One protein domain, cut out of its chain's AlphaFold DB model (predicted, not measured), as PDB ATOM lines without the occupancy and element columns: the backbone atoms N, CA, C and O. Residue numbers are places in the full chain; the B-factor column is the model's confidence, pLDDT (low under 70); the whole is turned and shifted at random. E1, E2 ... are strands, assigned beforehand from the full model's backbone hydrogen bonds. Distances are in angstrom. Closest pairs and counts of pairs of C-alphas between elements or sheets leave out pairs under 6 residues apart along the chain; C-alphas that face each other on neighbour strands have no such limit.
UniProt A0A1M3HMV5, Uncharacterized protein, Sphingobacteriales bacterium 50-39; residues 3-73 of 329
ATOM      1  N   TYR A   3     196.386 131.388 188.710       95.62
ATOM      2  CA  TYR A   3     195.415 131.098 189.766       95.62
ATOM      3  C   TYR A   3     195.699 131.970 190.983       95.62
ATOM      4  O   TYR A   3     196.859 132.288 191.259       95.62
ATOM      5  N   SER A   4     194.648 132.344 191.706       94.19
ATOM      6  CA  SER A   4     194.787 132.828 193.073       94.19
ATOM      7  C   SER A   4     195.383 131.731 193.959       94.19
ATOM      8  O   SER A   4     195.288 130.540 193.659       94.19
ATOM      9  N   LEU A   5     195.999 132.135 195.071       91.06
ATOM     10  CA  LEU A   5     196.623 131.211 196.026       91.06
ATOM     11  C   LEU A   5     195.636 130.180 196.596       91.06
ATOM     12  O   LEU A   5     196.017 129.042 196.851       91.06
ATOM     13  N   ASP A   6     194.371 130.561 196.755       90.94
ATOM     14  CA  ASP A   6     193.276 129.696 197.209       90.94
ATOM     15  C   ASP A   6     192.601 128.902 196.076       90.94
ATOM     16  O   ASP A   6     191.667 128.146 196.323       90.94
ATOM     17  N   SER A   7     193.078 129.040 194.833       91.25
ATOM     18  CA  SER A   7     192.541 128.382 193.630       91.25
ATOM     19  C   SER A   7     191.078 128.709 193.294       91.25
ATOM     20  O   SER A   7     190.493 128.064 192.422       91.25
ATOM     21  N   VAL A   8     190.488 129.722 193.934       91.12
ATOM     22  CA  VAL A   8     189.111 130.166 193.678       91.12
ATOM     23  C   VAL A   8     189.028 131.001 192.402       91.12
ATOM     24  O   VAL A   8     188.150 130.764 191.576       91.12
ATOM     25  N   LEU A   9     189.947 131.949 192.196       93.44
ATOM     26  CA  LEU A   9     189.998 132.788 191.001       93.44
ATOM     27  C   LEU A   9     191.024 132.244 190.004       93.44
ATOM     28  O   LEU A   9     192.193 132.029 190.321       93.44
ATOM     29  N   LYS A  10     190.603 132.099 188.750       94.62
ATOM     30  CA  LYS A  10     191.460 131.774 187.609       94.62
ATOM     31  C   LYS A  10     191.415 132.904 186.585       94.62
ATOM     32  O   LYS A  10     190.348 133.256 186.093       94.62
ATOM     33  N   LEU A  11     192.583 133.410 186.197       94.31
ATOM     34  CA  LEU A  11     192.754 134.382 185.117       94.31
ATOM     35  C   LEU A  11     193.406 133.717 183.894       94.31
ATOM     36  O   LEU A  11     194.514 133.167 183.949       94.31
ATOM     37  N   THR A  12     192.724 133.793 182.755       95.00
ATOM     38  CA  THR A  12     193.201 133.296 181.461       95.00
ATOM     39  C   THR A  12     193.435 134.472 180.523       95.00
ATOM     40  O   THR A  12     192.498 135.147 180.113       95.00
ATOM     41  N   ILE A  13     194.700 134.711 180.178       94.25
ATOM     42  CA  ILE A  13     195.122 135.773 179.260       94.25
ATOM     43  C   ILE A  13     195.488 135.105 177.927       94.25
ATOM     44  O   ILE A  13     196.400 134.271 177.925       94.25
ATOM     45  N   PRO A  14     194.786 135.401 176.819       93.75
ATOM     46  CA  PRO A  14     195.091 134.802 175.525       93.75
ATOM     47  C   PRO A  14     196.381 135.369 174.914       93.75
ATOM     48  O   PRO A  14     196.872 136.433 175.297       93.75
ATOM     49  N   ALA A  15     196.933 134.653 173.932       93.44
ATOM     50  CA  ALA A  15     198.085 135.128 173.172       93.44
ATOM     51  C   ALA A  15     197.760 136.456 172.461       93.44
ATOM     52  O   ALA A  15     196.659 136.638 171.946       93.44
ATOM     53  N   GLY A  16     198.715 137.389 172.455       93.81
ATOM     54  CA  GLY A  16     198.538 138.723 171.867       93.81
ATOM     55  C   GLY A  16     197.731 139.711 172.720       93.81
ATOM     56  O   GLY A  16     197.561 140.855 172.314       93.81
ATOM     57  N   ALA A  17     197.256 139.318 173.907       94.75
ATOM     58  CA  ALA A  17     196.516 140.223 174.788       94.75
ATOM     59  C   ALA A  17     197.395 141.309 175.431       94.75
ATOM     60  O   ALA A  17     196.897 142.388 175.741       94.75
ATOM     61  N   LEU A  18     198.683 141.036 175.644       95.56
ATOM     62  CA  LEU A  18     199.640 141.961 176.255       95.56
ATOM     63  C   LEU A  18     200.609 142.489 175.195       95.56
ATOM     64  O   LEU A  18     201.125 141.718 174.390       95.56
ATOM     65  N   ALA A  19     200.875 143.796 175.224       92.62
ATOM     66  CA  ALA A  19     201.787 144.456 174.284       92.62
ATOM     67  C   ALA A  19     203.268 144.126 174.543       92.62
ATOM     68  O   ALA A  19     204.102 144.220 173.645       92.62
ATOM     69  N   SER A  20     203.599 143.743 175.776       94.69
ATOM     70  CA  SER A  20     204.948 143.391 176.211       94.69
ATOM     71  C   SER A  20     204.899 142.366 177.343       94.69
ATOM     72  O   SER A  20     203.850 142.151 177.960       94.69
ATOM     73  N   ASN A  21     206.048 141.764 177.661       94.12
ATOM     74  CA  ASN A  21     206.193 140.904 178.835       94.12
ATOM     75  C   ASN A  21     205.799 141.688 180.095       94.12
ATOM     76  O   ASN A  21     206.481 142.632 180.484       94.12
ATOM     77  N   THR A  22     204.674 141.307 180.698       95.31
ATOM     78  CA  THR A  22     204.077 141.984 181.852       95.31
ATOM     79  C   THR A  22     203.943 140.971 182.979       95.31
ATOM     80  O   THR A  22     203.384 139.893 182.770       95.31
ATOM     81  N   ASN A  23     204.446 141.304 184.166       95.69
ATOM     82  CA  ASN A  23     204.247 140.475 185.353       95.69
ATOM     83  C   ASN A  23     202.817 140.669 185.853       95.69
ATOM     84  O   ASN A  23     202.471 141.764 186.282       95.69
ATOM     85  N   ILE A  24     202.004 139.615 185.785       96.31
ATOM     86  CA  ILE A  24     200.616 139.620 186.251       96.31
ATOM     87  C   ILE A  24     200.521 138.826 187.552       96.31
ATOM     88  O   ILE A  24     201.051 137.717 187.638       96.31
ATOM     89  N   SER A  25     199.807 139.361 188.538       95.00
ATOM     90  CA  SER A  25     199.546 138.675 189.807       95.00
ATOM     91  C   SER A  25     198.099 138.839 190.256       95.00
ATOM     92  O   SER A  25     197.449 139.832 189.945       95.00
ATOM     93  N   ILE A  26     197.612 137.860 191.018       95.69
ATOM     94  CA  ILE A  26     196.305 137.893 191.677       95.69
ATOM     95  C   ILE A  26     196.570 137.995 193.176       95.69
ATOM     96  O   ILE A  26     197.181 137.091 193.749       95.69
ATOM     97  N   GLN A  27     196.127 139.078 193.804       91.62
ATOM     98  CA  GLN A  27     196.269 139.294 195.238       91.62
ATOM     99  C   GLN A  27     194.898 139.176 195.912       91.62
ATOM    100  O   GLN A  27     194.014 139.975 195.611       91.62
ATOM    101  N   PRO A  28     194.686 138.207 196.818       91.25
ATOM    102  CA  PRO A  28     193.465 138.160 197.608       91.25
ATOM    103  C   PRO A  28     193.367 139.390 198.516       91.25
ATOM    104  O   PRO A  28     194.348 139.786 199.149       91.25
ATOM    105  N   VAL A  29     192.175 139.967 198.600       88.94
ATOM    106  CA  VAL A  29     191.843 141.102 199.466       88.94
ATOM    107  C   VAL A  29     190.571 140.801 200.254       88.94
ATOM    108  O   VAL A  29     189.795 139.903 199.915       88.94
ATOM    109  N   THR A  30     190.345 141.536 201.340       85.25
ATOM    110  CA  THR A  30     189.108 141.402 202.116       85.25
ATOM    111  C   THR A  30     187.906 141.732 201.236       85.25
ATOM    112  O   THR A  30     187.855 142.794 200.619       85.25
ATOM    113  N   ASN A  31     186.924 140.830 201.194       82.00
ATOM    114  CA  ASN A  31     185.655 141.104 200.536       82.00
ATOM    115  C   ASN A  31     184.852 142.103 201.375       82.00
ATOM    116  O   ASN A  31     184.536 141.830 202.530       82.00
ATOM    117  N   GLN A  32     184.553 143.264 200.798       77.44
ATOM    118  CA  GLN A  32     183.804 144.330 201.470       77.44
ATOM    119  C   GLN A  32     182.309 144.320 201.120       77.44
ATOM    120  O   GLN A  32     181.566 145.172 201.603       77.44
ATOM    121  N   LEU A  33     181.849 143.382 200.285       64.12
ATOM    122  CA  LEU A  33     180.451 143.299 199.872       64.12
ATOM    123  C   LEU A  33     179.607 142.628 200.962       64.12
ATOM    124  O   LEU A  33     179.875 141.475 201.318       64.12
ATOM    125  N   PRO A  34     178.551 143.290 201.471       63.19
ATOM    126  CA  PRO A  34     177.612 142.655 202.385       63.19
ATOM    127  C   PRO A  34     176.959 141.432 201.727       63.19
ATOM    128  O   PRO A  34     176.321 141.550 200.685       63.19
ATOM    129  N   GLY A  35     177.128 140.253 202.331       70.88
ATOM    130  CA  GLY A  35     176.628 138.989 201.774       70.88
ATOM    131  C   GLY A  35     177.463 138.420 200.618       70.88
ATOM    132  O   GLY A  35     177.047 137.444 200.000       70.88
ATOM    133  N   GLY A  36     178.630 139.001 200.323       74.50
ATOM    134  CA  GLY A  36     179.561 138.477 199.329       74.50
ATOM    135  C   GLY A  36     180.152 137.125 199.740       74.50
ATOM    136  O   GLY A  36     180.438 136.878 200.912       74.50
ATOM    137  N   LEU A  37     180.359 136.245 198.760       78.50
ATOM    138  CA  LEU A  37     180.971 134.934 198.971       78.50
ATOM    139  C   LEU A  37     182.498 135.028 198.852       78.50
ATOM    140  O   LEU A  37     183.014 135.546 197.865       78.50
ATOM    141  N   GLY A  38     183.225 134.482 199.829       85.00
ATOM    142  CA  GLY A  38     184.689 134.368 199.781       85.00
ATOM    143  C   GLY A  38     185.439 135.707 199.831       85.00
ATOM    144  O   GLY A  38     184.916 136.708 200.318       85.00
ATOM    145  N   LEU A  39     186.692 135.703 199.362       88.75
ATOM    146  CA  LEU A  39     187.573 136.877 199.289       88.75
ATOM    147  C   LEU A  39     187.292 137.735 198.043       88.75
ATOM    148  O   LEU A  39     186.756 137.250 197.047       88.75
ATOM    149  N   GLY A  40     187.696 139.006 198.095       88.50
ATOM    150  CA  GLY A  40     187.893 139.824 196.898       88.50
ATOM    151  C   GLY A  40     189.275 139.557 196.295       88.50
ATOM    152  O   GLY A  40     190.131 138.952 196.942       88.50
ATOM    153  N   TYR A  41     189.523 140.024 195.069       90.69
ATOM    154  CA  TYR A  41     190.826 139.859 194.422       90.69
ATOM    155  C   TYR A  41     191.228 141.109 193.646       90.69
ATOM    156  O   TYR A  41     190.474 141.574 192.792       90.69
ATOM    157  N   ASP A  42     192.453 141.568 193.881       89.00
ATOM    158  CA  ASP A  42     193.121 142.577 193.067       89.00
ATOM    159  C   ASP A  42     193.929 141.894 191.959       89.00
ATOM    160  O   ASP A  42     194.760 141.011 192.206       89.00
ATOM    161  N   LEU A  43     193.691 142.309 190.713       92.00
ATOM    162  CA  LEU A  43     194.431 141.849 189.540       92.00
ATOM    163  C   LEU A  43     195.495 142.890 189.185       92.00
ATOM    164  O   LEU A  43     195.192 143.931 188.605       92.00
ATOM    165  N   LEU A  44     196.751 142.604 189.523       91.19
ATOM    166  CA  LEU A  44     197.855 143.546 189.352       91.19
ATOM    167  C   LEU A  44     198.663 143.264 188.067       91.19
ATOM    168  O   LEU A  44     198.834 142.097 187.700       91.19
ATOM    169  N   PRO A  45     199.202 144.313 187.413       93.81
ATOM    170  CA  PRO A  45     199.082 145.720 187.791       93.81
ATOM    171  C   PRO A  45     197.731 146.317 187.369       93.81
ATOM    172  O   PRO A  45     197.236 146.074 186.264       93.81
ATOM    173  N   ASN A  46     197.156 147.137 188.251       82.81
ATOM    174  CA  ASN A  46     195.890 147.825 188.004       82.81
ATOM    175  C   ASN A  46     195.978 148.722 186.760       82.81
ATOM    176  O   ASN A  46     197.009 149.335 186.487       82.81
ATOM    177  N   GLY A  47     194.883 148.808 186.001       78.94
ATOM    178  CA  GLY A  47     194.809 149.628 184.784       78.94
ATOM    179  C   GLY A  47     195.417 148.990 183.528       78.94
ATOM    180  O   GLY A  47     195.404 149.618 182.467       78.94
ATOM    181  N   THR A  48     195.904 147.746 183.609       85.88
ATOM    182  CA  THR A  48     196.370 146.992 182.435       85.88
ATOM    183  C   THR A  48     195.250 146.854 181.403       85.88
ATOM    184  O   THR A  48     194.179 146.323 181.696       85.88
ATOM    185  N   ARG A  49     195.504 147.306 180.169       86.81
ATOM    186  CA  ARG A  49     194.578 147.150 179.040       86.81
ATOM    187  C   ARG A  49     195.001 145.969 178.178       86.81
ATOM    188  O   ARG A  49     196.088 145.978 177.604       86.81
ATOM    189  N   PHE A  50     194.128 144.976 178.062       88.25
ATOM    190  CA  PHE A  50     194.352 143.843 177.175       88.25
ATOM    191  C   PHE A  50     193.879 144.162 175.753       88.25
ATOM    192  O   PHE A  50     192.757 144.622 175.557       88.25
ATOM    193  N   SER A  51     194.718 143.883 174.756       87.00
ATOM    194  CA  SER A  51     194.362 144.031 173.331       87.00
ATOM    195  C   SER A  51     193.423 142.923 172.839       87.00
ATOM    196  O   SER A  51     192.771 143.064 171.808       87.00
ATOM    197  N   VAL A  52     193.337 141.825 173.591       87.75
ATOM    198  CA  VAL A  52     192.425 140.697 173.373       87.75
ATOM    199  C   VAL A  52     191.752 140.386 174.715       87.75
ATOM    200  O   VAL A  52     192.462 140.355 175.721       87.75
ATOM    201  N   PRO A  53     190.426 140.154 174.781       86.19
ATOM    202  CA  PRO A  53     189.728 139.939 176.050       86.19
ATOM    203  C   PRO A  53     190.328 138.799 176.885       86.19
ATOM    204  O   PRO A  53     190.447 137.669 176.413       86.19
ATOM    205  N   ALA A  54     190.680 139.089 178.138       89.88
ATOM    206  CA  ALA A  54     191.043 138.076 179.126       89.88
ATOM    207  C   ALA A  54     189.786 137.496 179.799       89.88
ATOM    208  O   ALA A  54     188.741 138.143 179.848       89.88
ATOM    209  N   THR A  55     189.883 136.280 180.334       89.00
ATOM    210  CA  THR A  55     188.776 135.592 181.016       89.00
ATOM    211  C   THR A  55     189.090 135.410 182.492       89.00
ATOM    212  O   THR A  55     190.123 134.831 182.833       89.00
ATOM    213  N   VAL A  56     188.176 135.847 183.357       88.69
ATOM    214  CA  VAL A  56     188.184 135.540 184.791       88.69
ATOM    215  C   VAL A  56     187.168 134.432 185.054       88.69
ATOM    216  O   VAL A  56     186.054 134.465 184.537       88.69
ATOM    217  N   THR A  57     187.551 133.432 185.837       88.56
ATOM    218  CA  THR A  57     186.682 132.333 186.260       88.56
ATOM    219  C   THR A  57     186.738 132.223 187.772       88.56
ATOM    220  O   THR A  57     187.827 132.140 188.335       88.56
ATOM    221  N   PHE A  58     185.572 132.198 188.410       87.50
ATOM    222  CA  PHE A  58     185.437 131.930 189.835       87.50
ATOM    223  C   PHE A  58     184.927 130.508 190.030       87.50
ATOM    224  O   PHE A  58     183.897 130.123 189.476       87.50
ATOM    225  N   HIS A  59     185.660 129.727 190.809       87.38
ATOM    226  CA  HIS A  59     185.224 128.426 191.277       87.38
ATOM    227  C   HIS A  59     184.382 128.608 192.541       87.38
ATOM    228  O   HIS A  59     184.813 129.265 193.483       87.38
ATOM    229  N   TYR A  60     183.192 128.014 192.557       86.06
ATOM    230  CA  TYR A  60     182.318 127.970 193.727       86.06
ATOM    231  C   TYR A  60     181.940 126.522 194.044       86.06
ATOM    232  O   TYR A  60     181.955 125.656 193.164       86.06
ATOM    233  N   THR A  61     181.615 126.249 195.305       84.56
ATOM    234  CA  THR A  61     181.122 124.946 195.764       84.56
ATOM    235  C   THR A  61     179.599 124.945 195.874       84.56
ATOM    236  O   THR A  61     178.973 126.002 195.945       84.56
ATOM    237  N   SER A  62     178.989 123.756 195.914       81.94
ATOM    238  CA  SER A  62     177.549 123.603 196.174       81.94
ATOM    239  C   SER A  62     177.119 124.267 197.481       81.94
ATOM    240  O   SER A  62     176.053 124.867 197.539       81.94
ATOM    241  N   ASP A  63     177.968 124.206 198.505       81.75
ATOM    242  CA  ASP A  63     177.665 124.721 199.841       81.75
ATOM    243  C   ASP A  63     177.635 126.255 199.865       81.75
ATOM    244  O   ASP A  63     176.872 126.854 200.611       81.75
ATOM    245  N   GLN A  64     178.411 126.911 198.998       76.62
ATOM    246  CA  GLN A  64     178.408 128.374 198.854       76.62
ATOM    247  C   GLN A  64     177.139 128.912 198.176       76.62
ATOM    248  O   GLN A  64     176.898 130.117 198.184       76.62
ATOM    249  N   VAL A  65     176.330 128.027 197.591       78.38
ATOM    250  CA  VAL A  65     175.059 128.337 196.925       78.38
ATOM    251  C   VAL A  65     173.918 127.467 197.464       78.38
ATOM    252  O   VAL A  65     172.902 127.315 196.799       78.38
ATOM    253  N   SER A  66     174.047 126.871 198.656       74.44
ATOM    254  CA  SER A  66     173.035 125.934 199.176       74.44
ATOM    255  C   SER A  66     171.660 126.582 199.348       74.44
ATOM    256  O   SER A  66     170.638 125.937 199.125       74.44
ATOM    257  N   ASP A  67     171.650 127.871 199.692       68.56
ATOM    258  CA  ASP A  67     170.441 128.623 200.034       68.56
ATOM    259  C   ASP A  67     169.954 129.514 198.876       68.56
ATOM    260  O   ASP A  67     168.921 130.170 198.988       68.56
ATOM    261  N   ASN A  68     170.683 129.545 197.752       59.12
ATOM    262  CA  ASN A  68     170.392 130.393 196.598       59.12
ATOM    263  C   ASN A  68     170.647 129.650 195.287       59.12
ATOM    264  O   ASN A  68     171.685 129.029 195.101       59.12
ATOM    265  N   HIS A  69     169.749 129.777 194.308       69.31
ATOM    266  CA  HIS A  69     170.012 129.206 192.987       69.31
ATOM    267  C   HIS A  69     171.316 129.796 192.402       69.31
ATOM    268  O   HIS A  69     171.453 131.021 192.398       69.31
ATOM    269  N   PRO A  70     172.233 128.997 191.812       65.06
ATOM    270  CA  PRO A  70     173.491 129.494 191.231       65.06
ATOM    271  C   PRO A  70     173.343 130.611 190.183       65.06
ATOM    272  O   PRO A  70     174.314 131.282 189.856       65.06
ATOM    273  N   TYR A  71     172.128 130.829 189.664       59.38
ATOM    274  CA  TYR A  71     171.818 131.916 188.730       59.38
ATOM    275  C   TYR A  71     171.845 133.298 189.393       59.38
ATOM    276  O   TYR A  71     171.908 134.298 188.688       59.38
ATOM    277  N   PHE A  72     171.810 133.362 190.725       60.19
ATOM    278  CA  PHE A  72     171.902 134.608 191.482       60.19
ATOM    279  C   PHE A  72     173.343 134.980 191.858       60.19
ATOM    280  O   PHE A  72     173.556 136.011 192.492       60.19
ATOM    281  N   LEU A  73     174.340 134.174 191.469       67.06
ATOM    282  CA  LEU A  73     175.739 134.555 191.623       67.06
ATOM    283  C   LEU A  73     176.065 135.715 190.683       67.06
ATOM    284  O   LEU A  73     175.988 135.583 189.462       67.06
TER     285      LEU A  73
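This is residues 3 to 73 of the 329 residues of an uncharacterized protein of Sphingobacteriales bacterium 50-39 (UniProt A0A1M3HMV5). Little regular structure: two short two-stranded ribbons, hairpin E2-E3 and pair E1-E4, sit loosely one over the other, with loop 13 to 24 reaching to one end of the length and tail 59 to 73 to the other. The 71 printed residues hold four named strands, E1 to E4 in chain order, and no named helix; both sheets are antiparallel. The class is all strand, with 18 residues in named elements. The whole is loose, radius of gyration of the C-alphas 14.3 A, spanning 44 by 22 by 18 A.

E2, residues 25 to 29, and E3, residues 40 to 44, form an antiparallel hairpin at 151 degrees; N 27 and O 42 are within hydrogen-bond range, 2.9 A. E1, residues 9 to 12, and E4, residues 55 to 58, are antiparallel at 162 degrees, with N 10 and O 57 at 2.8 A. The closest C-alphas of E1 and E3, Leu 9 and Tyr 41, are 7.9 A apart. E1 and E2 are near each other, with 6 pairs of C-alphas within 10 A. E2 and E4 are apart.

E3 is 13.0 A long and E2 12.6 A; E1 and E4 are each 10.1 A. E1 begins at C-alpha 9 (189.998, 132.788, 191.001); E4 ends at C-alpha 58 (185.437, 131.930, 189.835).

The C-alphas farthest apart, Ser 20 and Asp 67, are 44.5 A apart. The printed part has no cut. The link E1 to E2 is long. Residues 33 to 34 and 67 to 73 have pLDDT under 70.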